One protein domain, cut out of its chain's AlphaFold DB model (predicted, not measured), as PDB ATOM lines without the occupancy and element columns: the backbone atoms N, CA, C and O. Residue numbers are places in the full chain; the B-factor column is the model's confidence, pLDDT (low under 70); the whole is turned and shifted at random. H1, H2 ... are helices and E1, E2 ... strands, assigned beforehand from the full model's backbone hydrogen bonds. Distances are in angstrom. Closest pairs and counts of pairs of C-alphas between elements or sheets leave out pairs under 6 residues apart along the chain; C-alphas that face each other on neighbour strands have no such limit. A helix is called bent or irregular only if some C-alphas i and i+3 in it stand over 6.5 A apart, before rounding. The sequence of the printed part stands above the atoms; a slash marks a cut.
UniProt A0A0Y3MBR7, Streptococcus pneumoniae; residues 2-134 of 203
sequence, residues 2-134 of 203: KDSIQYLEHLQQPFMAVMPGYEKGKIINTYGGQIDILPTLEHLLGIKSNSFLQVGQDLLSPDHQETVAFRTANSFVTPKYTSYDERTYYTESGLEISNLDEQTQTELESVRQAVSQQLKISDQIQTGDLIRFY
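Overview. This is residues 2 to 134 of the 203 residues of a protein of Streptococcus pneumoniae (UniProt A0A0Y3MBR7). One long straight helix, H3, runs along one side of a body made largely of loops, with the small hairpin of E1 and E2 beside its first part and H2 set among the loops toward its other end. H1 is beside the hairpin, residues 11 to 33 make a long loop out from the body and back, and the short H4 follows the far end of H3. The printed part has 133 residues, with four named helices and two named strands in the order H1 H2 E1 E2 H3 H4; the sheet, E1 - E2, is antiparallel. The class is mostly helix, though only 58 residues, under half, are in named elements. The whole is only just compact, close to loose, with a radius of gyration of the C-alphas of 16.7 A and spans of 47 by 42 by 26 A.

Along the chain. E1 is residues 81 to 84, 9.9 A long, and E2 is residues 87 to 90, 10.5 A. H3, residues 102 to 127, runs 36.6 A from C-alpha 102 at (-48.529, -25.036, -24.747) to C-alpha 127 at (-28.221, -55.089, -19.903). H4 is residues 130 to 133, 5.6 A. H1, residues 2 to 10, measures 12.9 A and begins with C-alpha 2 at (-23.931, -20.374, -33.700); it is neither bent nor irregular, but only just: C-alphas 2 and 5 are 6.3 A apart. H2, residues 34 to 44, measures 16.0 A and is only just irregular, with C-alphas 35 and 38 6.7 A apart.

Arrangement. E1 and E2 form a hairpin, antiparallel at 153 degrees between their directions. N 82 and O 89 are within hydrogen-bond range at 2.9 A, as are N 89 and O 82 at 2.8 A. Residues 76 to 77 pair antiparallel with residues 82 to 83 of E1, and also with residues 68 to 69. The closest C-alphas of E1 and H3 are those of Tyr 81 and Leu 108, 7.8 A apart. H1 and E1 are near each other, with 5 pairs of C-alphas within 10 A. H3 and H4 are close but not clearly touching; their closest C-alphas, of Ile 125 and Ile 131, are 6.7 A apart. H2 and H3 are apart. Every O i to N i+4 pair is within hydrogen-bond range in H1 and H3, and 5 of 7 are in H2; H4 is too short for such a pair.

Size, cuts and confidence. The C-alphas farthest apart, of Gly 21 and Asn 99, are 51.2 A from each other. The printed part has no cut. The links H1 to H2, H2 to E1 and E2 to H3 are long, with 23, 36 and 11 residues. The mean pLDDT of the printed part is 90.4, and residues 2 to 8 are under 70.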
ATOM      1  N   LYS A   2     -24.007 -19.735 -32.364       47.69
ATOM      2  CA  LYS A   2     -23.931 -20.374 -33.700       47.69
ATOM      3  C   LYS A   2     -23.243 -21.751 -33.669       47.69
ATOM      4  O   LYS A   2     -23.518 -22.598 -34.507       47.69
ATOM      5  N   ASP A   3     -22.397 -21.973 -32.669       59.38
ATOM      6  CA  ASP A   3     -21.507 -23.136 -32.589       59.38
ATOM      7  C   ASP A   3     -22.236 -24.453 -32.273       59.38
ATOM      8  O   ASP A   3     -21.823 -25.503 -32.753       59.38
ATOM      9  N   SER A   4     -23.335 -24.417 -31.507       58.50
ATOM     10  CA  SER A   4     -24.028 -25.629 -31.043       58.50
ATOM     11  C   SER A   4     -24.784 -26.345 -32.164       58.50
ATOM     12  O   SER A   4     -24.777 -27.567 -32.224       58.50
ATOM     13  N   ILE A   5     -25.423 -25.602 -33.070       62.22
ATOM     14  CA  ILE A   5     -26.136 -26.200 -34.211       62.22
ATOM     15  C   ILE A   5     -25.196 -26.521 -35.348       62.22
ATOM     16  O   ILE A   5     -25.328 -27.582 -35.950       62.22
ATOM     17  N   GLN A   6     -24.196 -25.671 -35.577       62.75
ATOM     18  CA  GLN A   6     -23.134 -26.018 -36.500       62.75
ATOM     19  C   GLN A   6     -22.485 -27.343 -36.075       62.75
ATOM     20  O   GLN A   6     -22.264 -28.201 -36.916       62.75
ATOM     21  N   TYR A   7     -22.292 -27.594 -34.775       68.19
ATOM     22  CA  TYR A   7     -21.847 -28.901 -34.285       68.19
ATOM     23  C   TYR A   7     -22.795 -30.054 -34.664       68.19
ATOM     24  O   TYR A   7     -22.324 -31.103 -35.095       68.19
ATOM     25  N   LEU A   8     -24.115 -29.869 -34.572       69.38
ATOM     26  CA  LEU A   8     -25.090 -30.902 -34.943       69.38
ATOM     27  C   LEU A   8     -25.115 -31.196 -36.447       69.38
ATOM     28  O   LEU A   8     -25.294 -32.351 -36.827       69.38
ATOM     29  N   GLU A   9     -24.864 -30.202 -37.301       71.31
ATOM     30  CA  GLU A   9     -24.663 -30.429 -38.741       71.31
ATOM     31  C   GLU A   9     -23.451 -31.336 -39.003       71.31
ATOM     32  O   GLU A   9     -23.512 -32.210 -39.863       71.31
ATOM     33  N   HIS A  10     -22.379 -31.214 -38.209       77.62
ATOM     34  CA  HIS A  10     -21.195 -32.079 -38.327       77.62
ATOM     35  C   HIS A  10     -21.435 -33.514 -37.834       77.62
ATOM     36  O   HIS A  10     -20.623 -34.399 -38.109       77.62
ATOM     37  N   LEU A  11     -22.530 -33.771 -37.109       81.62
ATOM     38  CA  LEU A  11     -22.901 -35.129 -36.712       81.62
ATOM     39  C   LEU A  11     -23.577 -35.907 -37.847       81.62
ATOM     40  O   LEU A  11     -23.682 -37.130 -37.745       81.62
ATOM     41  N   GLN A  12     -24.002 -35.243 -38.928       88.06
ATOM     42  CA  GLN A  12     -24.562 -35.923 -40.094       88.06
ATOM     43  C   GLN A  12     -23.497 -36.805 -40.751       88.06
ATOM     44  O   GLN A  12     -22.402 -36.352 -41.082       88.06
ATOM     45  N   GLN A  13     -23.825 -38.082 -40.937       89.94
ATOM     46  CA  GLN A  13     -22.942 -39.059 -41.569       89.94
ATOM     47  C   GLN A  13     -23.529 -39.501 -42.910       89.94
ATOM     48  O   GLN A  13     -24.736 -39.740 -42.992       89.94
ATOM     49  N   PRO A  14     -22.705 -39.650 -43.961       92.00
ATOM     50  CA  PRO A  14     -23.192 -40.132 -45.241       92.00
ATOM     51  C   PRO A  14     -23.628 -41.597 -45.127       92.00
ATOM     52  O   PRO A  14     -22.855 -42.462 -44.716       92.00
ATOM     53  N   PHE A  15     -24.853 -41.884 -45.561       92.75
ATOM     54  CA  PHE A  15     -25.339 -43.241 -45.783       92.75
ATOM     55  C   PHE A  15     -25.698 -43.410 -47.259       92.75
ATOM     56  O   PHE A  15     -26.541 -42.696 -47.796       92.75
ATOM     57  N   MET A  16     -25.026 -44.346 -47.926       93.00
ATOM     58  CA  MET A  16     -25.225 -44.640 -49.344       93.00
ATOM     59  C   MET A  16     -25.360 -46.149 -49.526       93.00
ATOM     60  O   MET A  16     -24.434 -46.899 -49.224       93.00
ATOM     61  N   ALA A  17     -26.502 -46.588 -50.053       90.94
ATOM     62  CA  ALA A  17     -26.743 -47.977 -50.425       90.94
ATOM     63  C   ALA A  17     -26.742 -48.101 -51.954       90.94
ATOM     64  O   ALA A  17     -27.628 -47.581 -52.633       90.94
ATOM     65  N   VAL A  18     -25.738 -48.787 -52.505       89.50
ATOM     66  CA  VAL A  18     -25.632 -49.031 -53.949       89.50
ATOM     67  C   VAL A  18     -26.182 -50.417 -54.257       89.50
ATOM     68  O   VAL A  18     -25.639 -51.422 -53.806       89.50
ATOM     69  N   MET A  19     -27.249 -50.467 -55.051       87.44
ATOM     70  CA  MET A  19     -27.872 -51.707 -55.510       87.44
ATOM     71  C   MET A  19     -27.466 -51.988 -56.963       87.44
ATOM     72  O   MET A  19     -27.905 -51.269 -57.863       87.44
ATOM     73  N   PRO A  20     -26.634 -53.011 -57.234       85.81
ATOM     74  CA  PRO A  20     -26.204 -53.322 -58.594       85.81
ATOM     75  C   PRO A  20     -27.384 -53.571 -59.545       85.81
ATOM     76  O   PRO A  20     -28.276 -54.359 -59.241       85.81
ATOM     77  N   GLY A  21     -27.375 -52.913 -60.707       87.44
ATOM     78  CA  GLY A  21     -28.432 -53.029 -61.723       87.44
ATOM     79  C   GLY A  21     -29.709 -52.236 -61.423       87.44
ATOM     80  O   GLY A  21     -30.673 -52.329 -62.184       87.44
ATOM     81  N   TYR A  22     -29.741 -51.462 -60.334       88.25
ATOM     82  CA  TYR A  22     -30.861 -50.590 -60.000       88.25
ATOM     83  C   TYR A  22     -30.595 -49.150 -60.457       88.25
ATOM     84  O   TYR A  22     -29.804 -48.427 -59.861       88.25
ATOM     85  N   GLU A  23     -31.306 -48.718 -61.498       91.69
ATOM     86  CA  GLU A  23     -31.103 -47.405 -62.140       91.69
ATOM     87  C   GLU A  23     -31.986 -46.286 -61.556       91.69
ATOM     88  O   GLU A  23     -31.900 -45.129 -61.958       91.69
ATOM     89  N   LYS A  24     -32.881 -46.608 -60.614       90.44
ATOM     90  CA  LYS A  24     -33.865 -45.663 -60.048       90.44
ATOM     91  C   LYS A  24     -33.442 -45.143 -58.672       90.44
ATOM     92  O   LYS A  24     -34.260 -45.082 -57.751       90.44
ATOM     93  N   GLY A  25     -32.157 -44.833 -58.517       88.81
ATOM     94  CA  GLY A  25     -31.629 -44.218 -57.300       88.81
ATOM     95  C   GLY A  25     -32.339 -42.896 -56.985       88.81
ATOM     96  O   GLY A  25     -32.818 -42.204 -57.884       88.81
ATOM     97  N   LYS A  26     -32.427 -42.548 -55.701       90.81
ATOM     98  CA  LYS A  26     -32.998 -41.278 -55.238       90.81
ATOM     99  C   LYS A  26     -32.228 -40.765 -54.028       90.81
ATOM    100  O   LYS A  26     -31.723 -41.561 -53.241       90.81
ATOM    101  N   ILE A  27     -32.179 -39.445 -53.883       93.69
ATOM    102  CA  ILE A  27     -31.782 -38.804 -52.629       93.69
ATOM    103  C   ILE A  27     -32.985 -38.880 -51.688       93.69
ATOM    104  O   ILE A  27     -34.114 -38.600 -52.096       93.69
ATOM    105  N   ILE A  28     -32.745 -39.300 -50.450       91.62
ATOM    106  CA  ILE A  28     -33.769 -39.457 -49.419       91.62
ATOM    107  C   ILE A  28     -33.387 -38.528 -48.280       91.62
ATOM    108  O   ILE A  28     -32.342 -38.710 -47.668       91.62
ATOM    109  N   ASN A  29     -34.229 -37.526 -48.029       92.00
ATOM    110  CA  ASN A  29     -33.997 -36.504 -47.004       92.00
ATOM    111  C   ASN A  29     -34.667 -36.857 -45.664       92.00
ATOM    112  O   ASN A  29     -34.869 -35.981 -44.832       92.00
ATOM    113  N   THR A  30     -35.051 -38.122 -45.490       94.31
ATOM    114  CA  THR A  30     -35.671 -38.642 -44.271       94.31
ATOM    115  C   THR A  30     -34.667 -38.611 -43.125       94.31
ATOM    116  O   THR A  30     -33.557 -39.131 -43.260       94.31
ATOM    117  N   TYR A  31     -35.051 -38.033 -41.990       95.50
ATOM    118  CA  TYR A  31     -34.216 -38.045 -40.791       95.50
ATOM    119  C   TYR A  31     -34.161 -39.458 -40.203       95.50
ATOM    120  O   TYR A  31     -35.188 -40.059 -39.879       95.50
ATOM    121  N   GLY A  32     -32.947 -39.977 -40.038       95.81
ATOM    122  CA  GLY A  32     -32.698 -41.326 -39.544       95.81
ATOM    123  C   GLY A  32     -31.367 -41.446 -38.813       95.81
ATOM    124  O   GLY A  32     -30.462 -40.628 -38.988       95.81
ATOM    125  N   GLY A  33     -31.265 -42.465 -37.965       95.12
ATOM    126  CA  GLY A  33     -30.064 -42.803 -37.212       95.12
ATOM    127  C   GLY A  33     -29.395 -44.081 -37.716       95.12
ATOM    128  O   GLY A  33     -29.929 -44.832 -38.525       95.12
ATOM    129  N   GLN A  34     -28.213 -44.392 -37.181       95.81
ATOM    130  CA  GLN A  34     -27.486 -45.620 -37.545       95.81
ATOM    131  C   GLN A  34     -28.262 -46.906 -37.210       95.81
ATOM    132  O   GLN A  34     -28.086 -47.921 -37.880       95.81
ATOM    133  N   ILE A  35     -29.136 -46.864 -36.198       95.81
ATOM    134  CA  ILE A  35     -29.981 -48.001 -35.797       95.81
ATOM    135  C   ILE A  35     -30.993 -48.407 -36.877       95.81
ATOM    136  O   ILE A  35     -31.455 -49.544 -36.876       95.81
ATOM    137  N   ASP A  36     -31.294 -47.506 -37.812       97.06
ATOM    138  CA  ASP A  36     -32.254 -47.711 -38.897       97.06
ATOM    139  C   ASP A  36     -31.624 -48.443 -40.098       97.06
ATOM    140  O   ASP A  36     -32.317 -48.945 -40.984       97.06
ATOM    141  N   ILE A  37     -30.290 -48.566 -40.138       96.31
ATOM    142  CA  ILE A  37     -29.571 -49.179 -41.266       96.31
ATOM    143  C   ILE A  37     -29.916 -50.664 -41.405       96.31
ATOM    144  O   ILE A  37     -30.186 -51.126 -42.512       96.31
ATOM    145  N   LEU A  38     -29.908 -51.425 -40.306       96.06
ATOM    146  CA  LEU A  38     -30.174 -52.866 -40.349       96.06
ATOM    147  C   LEU A  38     -31.586 -53.196 -40.875       96.06
ATOM    148  O   LEU A  38     -31.655 -53.911 -41.877       96.06
ATOM    149  N   PRO A  39     -32.690 -52.668 -40.301       96.81
ATOM    150  CA  PRO A  39     -34.034 -52.926 -40.831       96.81
ATOM    151  C   PRO A  39     -34.194 -52.471 -42.289       96.81
ATOM    152  O   PRO A  39     -34.839 -53.157 -43.083       96.81
ATOM    153  N   THR A  40     -33.548 -51.364 -42.679       95.69
ATOM    154  CA  THR A  40     -33.530 -50.904 -44.078       95.69
ATOM    155  C   THR A  40     -32.877 -51.937 -45.005       95.69
ATOM    156  O   THR A  40     -33.428 -52.293 -46.049       95.69
ATOM    157  N   LEU A  41     -31.700 -52.456 -44.634       95.44
ATOM    158  CA  LEU A  41     -30.995 -53.472 -45.424       95.44
ATOM    159  C   LEU A  41     -31.771 -54.791 -45.485       95.44
ATOM    160  O   LEU A  41     -31.814 -55.419 -46.541       95.44
ATOM    161  N   GLU A  42     -32.404 -55.201 -44.388       95.75
ATOM    162  CA  GLU A  42     -33.248 -56.395 -44.355       95.75
ATOM    163  C   GLU A  42     -34.391 -56.298 -45.366       95.75
ATOM    164  O   GLU A  42     -34.558 -57.203 -46.187       95.75
ATOM    165  N   HIS A  43     -35.121 -55.179 -45.389       94.94
ATOM    166  CA  HIS A  43     -36.201 -54.971 -46.353       94.94
ATOM    167  C   HIS A  43     -35.702 -54.892 -47.801       94.94
ATOM    168  O   HIS A  43     -36.314 -55.499 -48.683       94.94
ATOM    169  N   LEU A  44     -34.565 -54.234 -48.057       93.19
ATOM    170  CA  LEU A  44     -33.937 -54.215 -49.386       93.19
ATOM    171  C   LEU A  44     -33.547 -55.618 -49.878       93.19
ATOM    172  O   LEU A  44     -33.613 -55.893 -51.077       93.19
ATOM    173  N   LEU A  45     -33.169 -56.511 -48.962       92.38
ATOM    174  CA  LEU A  45     -32.837 -57.911 -49.247       92.38
ATOM    175  C   LEU A  45     -34.064 -58.841 -49.254       92.38
ATOM    176  O   LEU A  45     -33.919 -60.040 -49.492       92.38
ATOM    177  N   GLY A  46     -35.270 -58.316 -49.011       93.06
ATOM    178  CA  GLY A  46     -36.511 -59.096 -48.961       93.06
ATOM    179  C   GLY A  46     -36.680 -59.938 -47.690       93.06
ATOM    180  O   GLY A  46     -37.474 -60.881 -47.675       93.06
ATOM    181  N   ILE A  47     -35.941 -59.621 -46.626       93.44
ATOM    182  CA  ILE A  47     -36.024 -60.269 -45.316       93.44
ATOM    183  C   ILE A  47     -37.157 -59.619 -44.516       93.44
ATOM    184  O   ILE A  47     -37.253 -58.398 -44.422       93.44
ATOM    185  N   LYS A  48     -38.032 -60.435 -43.916       90.69
ATOM    186  CA  LYS A  48     -39.074 -59.945 -43.003       90.69
ATOM    187  C   LYS A  48     -38.470 -59.691 -41.621       90.69
ATOM    188  O   LYS A  48     -38.108 -60.642 -40.934       90.69
ATOM    189  N   SER A  49     -38.419 -58.427 -41.212       88.06
ATOM    190  CA  SER A  49     -37.779 -57.968 -39.968       88.06
ATOM    191  C   SER A  49     -38.682 -58.026 -38.727       88.06
ATOM    192  O   SER A  49     -38.208 -57.886 -37.606       88.06
ATOM    193  N   ASN A  50     -39.983 -58.302 -38.891       88.44
ATOM    194  CA  ASN A  50     -40.984 -58.288 -37.810       88.44
ATOM    195  C   ASN A  50     -40.711 -59.266 -36.654       88.44
ATOM    196  O   ASN A  50     -41.365 -59.204 -35.612       88.44
ATOM    197  N   SER A  51     -39.805 -60.210 -36.876       90.00
ATOM    198  CA  SER A  51     -39.403 -61.203 -35.901       90.00
ATOM    199  C   SER A  51     -38.162 -60.796 -35.117       90.00
ATOM    200  O   SER A  51     -37.917 -61.419 -34.096       90.00
ATOM    201  N   PHE A  52     -37.408 -59.770 -35.513       91.06
ATOM    202  CA  PHE A  52     -36.178 -59.368 -34.831       91.06
ATOM    203  C   PHE A  52     -36.436 -58.317 -33.749       91.06
ATOM    204  O   PHE A  52     -37.292 -57.444 -33.886       91.06
ATOM    205  N   LEU A  53     -35.667 -58.382 -32.659       90.56
ATOM    206  CA  LEU A  53     -35.658 -57.337 -31.635       90.56
ATOM    207  C   LEU A  53     -34.785 -56.172 -32.108       90.56
ATOM    208  O   LEU A  53     -33.586 -56.131 -31.841       90.56
ATOM    209  N   GLN A  54     -35.395 -55.235 -32.826       92.06
ATOM    210  CA  GLN A  54     -34.743 -54.041 -33.356       92.06
ATOM    211  C   GLN A  54     -35.444 -52.787 -32.839       92.06
ATOM    212  O   GLN A  54     -36.664 -52.760 -32.686       92.06
ATOM    213  N   VAL A  55     -34.657 -51.751 -32.543       94.06
ATOM    214  CA  VAL A  55     -35.164 -50.454 -32.059       94.06
ATOM    215  C   VAL A  55     -35.238 -49.390 -33.156       94.06
ATOM    216  O   VAL A  55     -35.898 -48.371 -32.958       94.06
ATOM    217  N   GLY A  56     -34.558 -49.620 -34.284       95.19
ATOM    218  CA  GLY A  56     -34.634 -48.783 -35.478       95.19
ATOM    219  C   GLY A  56     -35.770 -49.194 -36.411       95.19
ATOM    220  O   GLY A  56     -36.456 -50.192 -36.187       95.19
ATOM    221  N   GLN A  57     -35.954 -48.411 -37.465       95.56
ATOM    222  CA  GLN A  57     -37.015 -48.552 -38.459       95.56
ATOM    223  C   GLN A  57     -36.426 -48.530 -39.872       95.56
ATOM    224  O   GLN A  57     -35.316 -48.063 -40.093       95.56
ATOM    225  N   ASP A  58     -37.152 -49.072 -40.846       96.19
ATOM    226  CA  ASP A  58     -36.740 -48.978 -42.248       96.19
ATOM    227  C   ASP A  58     -36.879 -47.535 -42.752       96.19
ATOM    228  O   ASP A  58     -37.995 -47.028 -42.863       96.19
ATOM    229  N   LEU A  59     -35.757 -46.916 -43.132       95.88
ATOM    230  CA  LEU A  59     -35.671 -45.544 -43.648       95.88
ATOM    231  C   LEU A  59     -36.484 -45.323 -44.929       95.88
ATOM    232  O   LEU A  59     -36.774 -44.184 -45.293       95.88
ATOM    233  N   LEU A  60     -36.798 -46.391 -45.665       94.12
ATOM    234  CA  LEU A  60     -37.567 -46.335 -46.907       94.12
ATOM    235  C   LEU A  60     -39.071 -46.504 -46.677       94.12
ATOM    236  O   LEU A  60     -39.848 -46.323 -47.622       94.12
ATOM    237  N   SER A  61     -39.476 -46.853 -45.455       95.12
ATOM    238  CA  SER A  61     -40.873 -47.043 -45.092       95.12
ATOM    239  C   SER A  61     -41.612 -45.702 -45.054       95.12
ATOM    240  O   SER A  61     -41.107 -44.745 -44.466       95.12
ATOM    241  N   PRO A  62     -42.835 -45.610 -45.608       94.38
ATOM    242  CA  PRO A  62     -43.675 -44.425 -45.432       94.38
ATOM    243  C   PRO A  62     -44.101 -44.208 -43.971       94.38
ATOM    244  O   PRO A  62     -44.489 -43.098 -43.620       94.38
ATOM    245  N   ASP A  63     -44.015 -45.245 -43.134       94.88
ATOM    246  CA  ASP A  63     -44.372 -45.198 -41.714       94.88
ATOM    247  C   ASP A  63     -43.166 -44.875 -40.806       94.88
ATOM    248  O   ASP A  63     -43.303 -44.890 -39.581       94.88
ATOM    249  N   HIS A  64     -41.983 -44.620 -41.382       96.44
ATOM    250  CA  HIS A  64     -40.770 -44.299 -40.624       96.44
ATOM    251  C   HIS A  64     -40.957 -43.027 -39.797       96.44
ATOM    252  O   HIS A  64     -41.270 -41.956 -40.323       96.44
ATOM    253  N   GLN A  65     -40.723 -43.129 -38.490       96.19
ATOM    254  CA  GLN A  65     -40.734 -41.966 -37.613       96.19
ATOM    255  C   GLN A  65     -39.407 -41.216 -37.715       96.19
ATOM    256  O   GLN A  65     -38.366 -41.703 -37.279       96.19
ATOM    257  N   GLU A  66     -39.464 -39.985 -38.215       96.44
ATOM    258  CA  GLU A  66     -38.319 -39.084 -38.377       96.44
ATOM    259  C   GLU A  66     -37.852 -38.482 -37.038       96.44
ATOM    260  O   GLU A  66     -37.825 -37.272 -36.838       96.44
ATOM    261  N   THR A  67     -37.533 -39.335 -36.068       95.94
ATOM    262  CA  THR A  67     -36.973 -38.950 -34.770       95.94
ATOM    263  C   THR A  67     -35.664 -39.687 -34.556       95.94
ATOM    264  O   THR A  67     -35.633 -40.898 -34.358       95.94
ATOM    265  N   VAL A  68     -34.569 -38.936 -34.555       96.06
ATOM    266  CA  VAL A  68     -33.224 -39.447 -34.311       96.06
ATOM    267  C   VAL A  68     -32.880 -39.210 -32.850       96.06
ATOM    268  O   VAL A  68     -32.601 -38.083 -32.440       96.06
ATOM    269  N   ALA A  69     -32.910 -40.274 -32.053       95.12
ATOM    270  CA  ALA A  69     -32.449 -40.240 -30.673       95.12
ATOM    271  C   ALA A  69     -30.919 -40.144 -30.619       95.12
ATOM    272  O   ALA A  69     -30.212 -40.934 -31.251       95.12
ATOM    273  N   PHE A  70     -30.393 -39.229 -29.807       93.69
ATOM    274  CA  PHE A  70     -28.996 -39.295 -29.388       93.69
ATOM    275  C   PHE A  70     -28.870 -40.097 -28.096       93.69
ATOM    276  O   PHE A  70     -29.825 -40.276 -27.344       93.69
ATOM    277  N   ARG A  71     -27.660 -40.601 -27.828       91.19
ATOM    278  CA  ARG A  71     -27.407 -41.410 -26.628       91.19
ATOM    279  C   ARG A  71     -27.491 -40.589 -25.337       91.19
ATOM    280  O   ARG A  71     -27.809 -41.133 -24.282       91.19
ATOM    281  N   THR A  72     -27.207 -39.293 -25.425       87.25
ATOM    282  CA  THR A  72     -27.364 -38.347 -24.320       87.25
ATOM    283  C   THR A  72     -28.844 -38.118 -24.037       87.25
ATOM    284  O   THR A  72     -29.628 -37.870 -24.953       87.25
ATOM    285  N   ALA A  73     -29.224 -38.176 -22.759       81.19
ATOM    286  CA  ALA A  73     -30.604 -37.973 -22.334       81.19
ATOM    287  C   ALA A  73     -31.187 -36.661 -22.885       81.19
ATOM    288  O   ALA A  73     -30.491 -35.649 -22.996       81.19
ATOM    289  N   ASN A  74     -32.474 -36.697 -23.237       85.06
ATOM    290  CA  ASN A  74     -33.236 -35.569 -23.780       85.06
ATOM    291  C   ASN A  74     -32.660 -34.936 -25.057       85.06
ATOM    292  O   ASN A  74     -33.125 -33.869 -25.456       85.06
ATOM    293  N   SER A  75     -31.681 -35.569 -25.707       92.44
ATOM    294  CA  SER A  75     -31.098 -35.071 -26.948       92.44
ATOM    295  C   SER A  75     -31.648 -35.845 -28.147       92.44
ATOM    296  O   SER A  75     -31.627 -37.077 -28.163       92.44
ATOM    297  N   PHE A  76     -32.169 -35.129 -29.138       94.94
ATOM    298  CA  PHE A  76     -32.780 -35.715 -30.329       94.94
ATOM    299  C   PHE A  76     -32.853 -34.717 -31.486       94.94
ATOM    300  O   PHE A  76     -32.776 -33.503 -31.285       94.94
ATOM    301  N   VAL A  77     -33.083 -35.231 -32.691       95.19
ATOM    302  CA  VAL A  77     -33.380 -34.441 -33.890       95.19
ATOM    303  C   VAL A  77     -34.660 -34.961 -34.534       95.19
ATOM    304  O   VAL A  77     -34.844 -36.165 -34.678       95.19
ATOM    305  N   THR A  78     -35.534 -34.050 -34.939       95.75
ATOM    306  CA  THR A  78     -36.701 -34.294 -35.801       95.75
ATOM    307  C   THR A  78     -36.677 -33.283 -36.951       95.75
ATOM    308  O   THR A  78     -35.891 -32.340 -36.877       95.75
ATOM    309  N   PRO A  79     -37.540 -33.382 -37.979       95.44
ATOM    310  CA  PRO A  79     -37.634 -32.351 -39.011       95.44
ATOM    311  C   PRO A  79     -37.982 -30.952 -38.475       95.44
ATOM    312  O   PRO A  79     -37.623 -29.951 -39.087       95.44
ATOM    313  N   LYS A  80     -38.697 -30.868 -37.343       94.81
ATOM    314  CA  LYS A  80     -39.194 -29.598 -36.781       94.81
ATOM    315  C   LYS A  80     -38.333 -29.082 -35.630       94.81
ATOM    316  O   LYS A  80     -38.055 -27.886 -35.557       94.81
ATOM    317  N   TYR A  81     -37.938 -29.977 -34.732       93.94
ATOM    318  CA  TYR A  81     -37.245 -29.650 -33.492       93.94
ATOM    319  C   TYR A  81     -35.965 -30.447 -33.299       93.94
ATOM    320  O   TYR A  81     -35.930 -31.665 -33.484       93.94
ATOM    321  N   THR A  82     -34.956 -29.749 -32.801       94.12
ATOM    322  CA  THR A  82     -33.699 -30.322 -32.342       94.12
ATOM    323  C   THR A  82     -33.533 -29.991 -30.868       94.12
ATOM    324  O   THR A  82     -33.564 -28.823 -30.487       94.12
ATOM    325  N   SER A  83     -33.358 -31.014 -30.035       93.38
ATOM    326  CA  SER A  83     -33.047 -30.870 -28.615       93.38
ATOM    327  C   SER A  83     -31.610 -31.308 -28.384       93.38
ATOM    328  O   SER A  83     -31.232 -32.424 -28.738       93.38
ATOM    329  N   TYR A  84     -30.797 -30.429 -27.812       90.50
ATOM    330  CA  TYR A  84     -29.394 -30.700 -27.529       90.50
ATOM    331  C   TYR A  84     -28.920 -29.800 -26.395       90.50
ATOM    332  O   TYR A  84     -29.243 -28.614 -26.383       90.50
ATOM    333  N   ASP A  85     -28.154 -30.364 -25.460       86.38
ATOM    334  CA  ASP A  85     -27.592 -29.624 -24.320       86.38
ATOM    335  C   ASP A  85     -28.663 -28.833 -23.541       86.38
ATOM    336  O   ASP A  85     -28.550 -27.632 -23.304       86.38
ATOM    337  N   GLU A  86     -29.773 -29.515 -23.234       86.06
ATOM    338  CA  GLU A  86     -30.948 -28.984 -22.515       86.06
ATOM    339  C   GLU A  86     -31.680 -27.816 -23.202       86.06
ATOM    340  O   GLU A  86     -32.646 -27.275 -22.663       86.06
ATOM    341  N   ARG A  87     -31.286 -27.459 -24.427       90.06
ATOM    342  CA  ARG A  87     -31.913 -26.417 -25.241       90.06
ATOM    343  C   ARG A  87     -32.686 -27.025 -26.392       90.06
ATOM    344  O   ARG A  87     -32.376 -28.112 -26.874       90.06
ATOM    345  N   THR A  88     -33.713 -26.308 -26.835       92.12
ATOM    346  CA  THR A  88     -34.524 -26.696 -27.991       92.12
ATOM    347  C   THR A  88     -34.407 -25.643 -29.080       92.12
ATOM    348  O   THR A  88     -34.436 -24.446 -28.803       92.12
ATOM    349  N   TYR A  89     -34.303 -26.102 -30.319       91.94
ATOM    350  CA  TYR A  89     -34.131 -25.282 -31.506       91.94
ATOM    351  C   TYR A  89     -35.119 -25.711 -32.585       91.94
ATOM    352  O   TYR A  89     -35.483 -26.886 -32.664       91.94
ATOM    353  N   TYR A  90     -35.510 -24.780 -33.453       92.19
ATOM    354  CA  TYR A  90     -36.114 -25.143 -34.732       92.19
ATOM    355  C   TYR A  90     -35.045 -25.774 -35.622       92.19
ATOM    356  O   TYR A  90     -34.008 -25.156 -35.854       92.19
ATOM    357  N   THR A  91     -35.286 -26.979 -36.132       91.50
ATOM    358  CA  THR A  91     -34.271 -27.731 -36.889       91.50
ATOM    359  C   THR A  91     -33.851 -27.013 -38.165       91.50
ATOM    360  O   THR A  91     -32.661 -26.924 -38.441       91.50
ATOM    361  N   GLU A  92     -34.812 -26.467 -38.913       88.69
ATOM    362  CA  GLU A  92     -34.550 -25.806 -40.198       88.69
ATOM    363  C   GLU A  92     -33.765 -24.495 -40.042       88.69
ATOM    364  O   GLU A  92     -32.798 -24.256 -40.757       88.69
ATOM    365  N   SER A  93     -34.179 -23.626 -39.114       89.44
ATOM    366  CA  SER A  93     -33.580 -22.289 -38.963       89.44
ATOM    367  C   SER A  93     -32.414 -22.244 -37.980       89.44
ATOM    368  O   SER A  93     -31.651 -21.279 -37.956       89.44
ATOM    369  N   GLY A  94     -32.323 -23.246 -37.111       88.12
ATOM    370  CA  GLY A  94     -31.394 -23.282 -35.999       88.12
ATOM    371  C   GLY A  94     -31.649 -22.245 -34.896       88.12
ATOM    372  O   GLY A  94     -30.806 -22.023 -34.024       88.12
ATOM    373  N   LEU A  95     -32.796 -21.570 -34.912       89.06
ATOM    374  CA  LEU A  95     -33.128 -20.586 -33.889       89.06
ATOM    375  C   LEU A  95     -33.558 -21.282 -32.595       89.06
ATOM    376  O   LEU A  95     -34.396 -22.185 -32.614       89.06
ATOM    377  N   GLU A  96     -32.989 -20.844 -31.470       90.81
ATOM    378  CA  GLU A  96     -33.363 -21.335 -30.142       90.81
ATOM    379  C   GLU A  96     -34.805 -20.943 -29.815       90.81
ATOM    380  O   GLU A  96     -35.226 -19.802 -30.026       90.81
ATOM    381  N   ILE A  97     -35.558 -21.891 -29.267       91.00
ATOM    382  CA  ILE A  97     -36.937 -21.683 -28.842       91.00
ATOM    383  C   ILE A  97     -36.919 -21.277 -27.372       91.00
ATOM    384  O   ILE A  97     -36.921 -22.116 -26.476       91.00
ATOM    385  N   SER A  98     -36.869 -19.969 -27.121       85.38
ATOM    386  CA  SER A  98     -36.759 -19.427 -25.759       85.38
ATOM    387  C   SER A  98     -38.077 -19.467 -24.978       85.38
ATOM    388  O   SER A  98     -38.058 -19.579 -23.758       85.38
ATOM    389  N   ASN A  99     -39.214 -19.374 -25.675       86.12
ATOM    390  CA  ASN A  99     -40.552 -19.420 -25.090       86.12
ATOM    391  C   ASN A  99     -41.364 -20.501 -25.799       86.12
ATOM    392  O   ASN A  99     -41.619 -20.394 -26.999       86.12
ATOM    393  N   LEU A 100     -41.756 -21.528 -25.053       86.56
ATOM    394  CA  LEU A 100     -42.592 -22.611 -25.552       86.56
ATOM    395  C   LEU A 100     -44.055 -22.247 -25.305       86.56
ATOM    396  O   LEU A 100     -44.448 -22.000 -24.166       86.56
ATOM    397  N   ASP A 101     -44.855 -22.206 -26.366       91.25
ATOM    398  CA  ASP A 101     -46.306 -22.259 -26.218       91.25
ATOM    399  C   ASP A 101     -46.749 -23.672 -25.783       91.25
ATOM    400  O   ASP A 101     -45.992 -24.644 -25.875       91.25
ATOM    401  N   GLU A 102     -47.983 -23.788 -25.295       93.06
ATOM    402  CA  GLU A 102     -48.529 -25.036 -24.747       93.06
ATOM    403  C   GLU A 102     -48.552 -26.183 -25.776       93.06
ATOM    404  O   GLU A 102     -48.306 -27.345 -25.433       93.06
ATOM    405  N   GLN A 103     -48.781 -25.864 -27.053       92.38
ATOM    406  CA  GLN A 103     -48.786 -26.852 -28.127       92.38
ATOM    407  C   GLN A 103     -47.366 -27.368 -28.390       92.38
ATOM    408  O   GLN A 103     -47.138 -28.577 -28.374       92.38
ATOM    409  N   THR A 104     -46.400 -26.467 -28.570       91.12
ATOM    410  CA  THR A 104     -44.987 -26.803 -28.777       91.12
ATOM    411  C   THR A 104     -44.440 -27.615 -27.602       91.12
ATOM    412  O   THR A 104     -43.712 -28.590 -27.797       91.12
ATOM    413  N   GLN A 105     -44.816 -27.262 -26.370       93.06
ATOM    414  CA  GLN A 105     -44.425 -28.014 -25.182       93.06
ATOM    415  C   GLN A 105     -44.973 -29.447 -25.202       93.06
ATOM    416  O   GLN A 105     -44.233 -30.386 -24.907       93.06
ATOM    417  N   THR A 106     -46.237 -29.620 -25.593       95.00
ATOM    418  CA  THR A 106     -46.878 -30.938 -25.712       95.00
ATOM    419  C   THR A 106     -46.211 -31.795 -26.793       95.00
ATOM    420  O   THR A 106     -45.925 -32.969 -26.562       95.00
ATOM    421  N   GLU A 107     -45.907 -31.208 -27.955       94.44
ATOM    422  CA  GLU A 107     -45.208 -31.894 -29.049       94.44
ATOM    423  C   GLU A 107     -43.809 -32.368 -28.614       94.44
ATOM    424  O   GLU A 107     -43.468 -33.539 -28.784       94.44
ATOM    425  N   LEU A 108     -43.012 -31.493 -27.990       94.31
ATOM    426  CA  LEU A 108     -41.672 -31.839 -27.501       94.31
ATOM    427  C   LEU A 108     -41.701 -32.923 -26.428       94.31
ATOM    428  O   LEU A 108     -40.833 -33.793 -26.418       94.31
ATOM    429  N   GLU A 109     -42.678 -32.878 -25.526       94.50
ATOM    430  CA  GLU A 109     -42.819 -33.886 -24.483       94.50
ATOM    431  C   GLU A 109     -43.147 -35.260 -25.079       94.50
ATOM    432  O   GLU A 109     -42.538 -36.257 -24.693       94.50
ATOM    433  N   SER A 110     -44.009 -35.315 -26.100       95.31
ATOM    434  CA  SER A 110     -44.271 -36.554 -26.841       95.31
ATOM    435  C   SER A 110     -42.997 -37.117 -27.484       95.31
ATOM    436  O   SER A 110     -42.753 -38.323 -27.414       95.31
ATOM    437  N   VAL A 111     -42.161 -36.264 -28.088       95.94
ATOM    438  CA  VAL A 111     -40.890 -36.697 -28.698       95.94
ATOM    439  C   VAL A 111     -39.910 -37.191 -27.631       95.94
ATOM    440  O   VAL A 111     -39.318 -38.260 -27.784       95.94
ATOM    441  N   ARG A 112     -39.773 -36.468 -26.512       94.88
ATOM    442  CA  ARG A 112     -38.916 -36.874 -25.383       94.88
ATOM    443  C   ARG A 112     -39.324 -38.229 -24.820       94.88
ATOM    444  O   ARG A 112     -38.456 -39.059 -24.556       94.88
ATOM    445  N   GLN A 113     -40.624 -38.471 -24.672       95.44
ATOM    446  CA  GLN A 113     -41.145 -39.751 -24.197       95.44
ATOM    447  C   GLN A 113     -40.829 -40.888 -25.168       95.44
ATOM    448  O   GLN A 113     -40.353 -41.936 -24.730       95.44
ATOM    449  N   ALA A 114     -41.015 -40.676 -26.475       94.56
ATOM    450  CA  ALA A 114     -40.675 -41.669 -27.493       94.56
ATOM    451  C   ALA A 114     -39.173 -42.011 -27.483       94.56
ATOM    452  O   ALA A 114     -38.805 -43.184 -27.409       94.56
ATOM    453  N   VAL A 115     -38.306 -40.993 -27.458       95.75
ATOM    454  CA  VAL A 115     -36.841 -41.146 -27.389       95.75
ATOM    455  C   VAL A 115     -36.418 -41.872 -26.112       95.75
ATOM    456  O   VAL A 115     -35.661 -42.841 -26.163       95.75
ATOM    457  N   SER A 116     -36.936 -41.446 -24.958       95.44
ATOM    458  CA  SER A 116     -36.638 -42.072 -23.667       95.44
ATOM    459  C   SER A 116     -37.059 -43.543 -23.648       95.44
ATOM    460  O   SER A 116     -36.299 -44.402 -23.198       95.44
ATOM    461  N   GLN A 117     -38.237 -43.852 -24.193       94.94
ATOM    462  CA  GLN A 117     -38.736 -45.217 -24.278       94.94
ATOM    463  C   GLN A 117     -37.882 -46.083 -25.215       94.94
ATOM    464  O   GLN A 117     -37.561 -47.213 -24.847       94.94
ATOM    465  N   GLN A 118     -37.469 -45.572 -26.381       94.94
ATOM    466  CA  GLN A 118     -36.590 -46.292 -27.311       94.94
ATOM    467  C   GLN A 118     -35.241 -46.631 -26.657       94.94
ATOM    468  O   GLN A 118     -34.820 -47.791 -26.673       94.94
ATOM    469  N   LEU A 119     -34.593 -45.648 -26.017       95.12
ATOM    470  CA  LEU A 119     -33.325 -45.849 -25.306       95.12
ATOM    471  C   LEU A 119     -33.479 -46.849 -24.156       95.12
ATOM    472  O   LEU A 119     -32.666 -47.760 -24.015       95.12
ATOM    473  N   LYS A 120     -34.558 -46.734 -23.374       94.81
ATOM    474  CA  LYS A 120     -34.857 -47.658 -22.276       94.81
ATOM    475  C   LYS A 120     -35.050 -49.093 -22.767       94.81
ATOM    476  O   LYS A 120     -34.531 -50.009 -22.135       94.81
ATOM    477  N   ILE A 121     -35.771 -49.301 -23.871       94.12
ATOM    478  CA  ILE A 121     -35.937 -50.632 -24.473       94.12
ATOM    479  C   ILE A 121     -34.577 -51.185 -24.911       94.12
ATOM    480  O   ILE A 121     -34.255 -52.324 -24.579       94.12
ATOM    481  N   SER A 122     -33.764 -50.377 -25.599       94.50
ATOM    482  CA  SER A 122     -32.411 -50.771 -26.015       94.50
ATOM    483  C   SER A 122     -31.560 -51.211 -24.819       94.50
ATOM    484  O   SER A 122     -30.911 -52.256 -24.864       94.50
ATOM    485  N   ASP A 123     -31.602 -50.447 -23.728       94.31
ATOM    486  CA  ASP A 123     -30.839 -50.733 -22.512       94.31
ATOM    487  C   ASP A 123     -31.333 -52.001 -21.822       94.31
ATOM    488  O   ASP A 123     -30.532 -52.822 -21.380       94.31
ATOM    489  N   GLN A 124     -32.649 -52.213 -21.771       93.56
ATOM    490  CA  GLN A 124     -33.225 -53.437 -21.224       93.56
ATOM    491  C   GLN A 124     -32.797 -54.672 -22.019       93.56
ATOM    492  O   GLN A 124     -32.420 -55.669 -21.405       93.56
ATOM    493  N   ILE A 125     -32.820 -54.606 -23.354       92.12
ATOM    494  CA  ILE A 125     -32.382 -55.709 -24.220       92.12
ATOM    495  C   ILE A 125     -30.918 -56.052 -23.937       92.12
ATOM    496  O   ILE A 125     -30.597 -57.222 -23.721       92.12
ATOM    497  N   GLN A 126     -30.052 -55.037 -23.896       91.94
ATOM    498  CA  GLN A 126     -28.615 -55.226 -23.741       91.94
ATOM    499  C   GLN A 126     -28.221 -55.626 -22.314       91.94
ATOM    500  O   GLN A 126     -27.575 -56.651 -22.115       91.94
ATOM    501  N   THR A 127     -28.601 -54.842 -21.303       93.25
ATOM    502  CA  THR A 127     -28.221 -55.089 -19.903       93.25
ATOM    503  C   THR A 127     -28.925 -56.312 -19.321       93.25
ATOM    504  O   THR A 127     -28.347 -57.016 -18.497       93.25
ATOM    505  N   GLY A 128     -30.159 -56.585 -19.750       90.62
ATOM    506  CA  GLY A 128     -30.890 -57.790 -19.359       90.62
ATOM    507  C   GLY A 128     -30.450 -59.048 -20.108       90.62
ATOM    508  O   GLY A 128     -30.874 -60.142 -19.733       90.62
ATOM    509  N   ASP A 129     -29.625 -58.903 -21.153       90.88
ATOM    510  CA  ASP A 129     -29.215 -59.982 -22.056       90.88
ATOM    511  C   ASP A 129     -30.434 -60.818 -22.501       90.88
ATOM    512  O   ASP A 129     -30.505 -62.046 -22.352       90.88
ATOM    513  N   LEU A 130     -31.462 -60.080 -22.950       89.88
ATOM    514  CA  LEU A 130     -32.811 -60.600 -23.186       89.88
ATOM    515  C   LEU A 130     -32.905 -61.417 -24.476       89.88
ATOM    516  O   LEU A 130     -33.792 -62.264 -24.592       89.88
ATOM    517  N   ILE A 131     -31.985 -61.197 -25.422       89.19
ATOM    518  CA  ILE A 131     -31.949 -61.910 -26.709       89.19
ATOM    519  C   ILE A 131     -31.828 -63.423 -26.483       89.19
ATOM    520  O   ILE A 131     -32.472 -64.194 -27.185       89.19
ATOM    521  N   ARG A 132     -31.122 -63.874 -25.435       87.94
ATOM    522  CA  ARG A 132     -30.995 -65.311 -25.107       87.94
ATOM    523  C   ARG A 132     -32.324 -66.017 -24.835       87.94
ATOM    524  O   ARG A 132     -32.399 -67.237 -24.963       87.94
ATOM    525  N   PHE A 133     -33.356 -65.282 -24.426       89.25
ATOM    526  CA  PHE A 133     -34.683 -65.838 -24.138       89.25
ATOM    527  C   PHE A 133     -35.655 -65.684 -25.311       89.25
ATOM    528  O   PHE A 133     -36.785 -66.174 -25.256       89.25
ATOM    529  N   TYR A 134     -35.238 -64.993 -26.369       89.19
ATOM    530  CA  TYR A 134     -36.073 -64.678 -27.507       89.19
ATOM    531  C   TYR A 134     -35.890 -65.729 -28.606       89.19
ATOM    532  O   TYR A 134     -34.807 -65.900 -29.140       89.19
TER     533      TYR A 134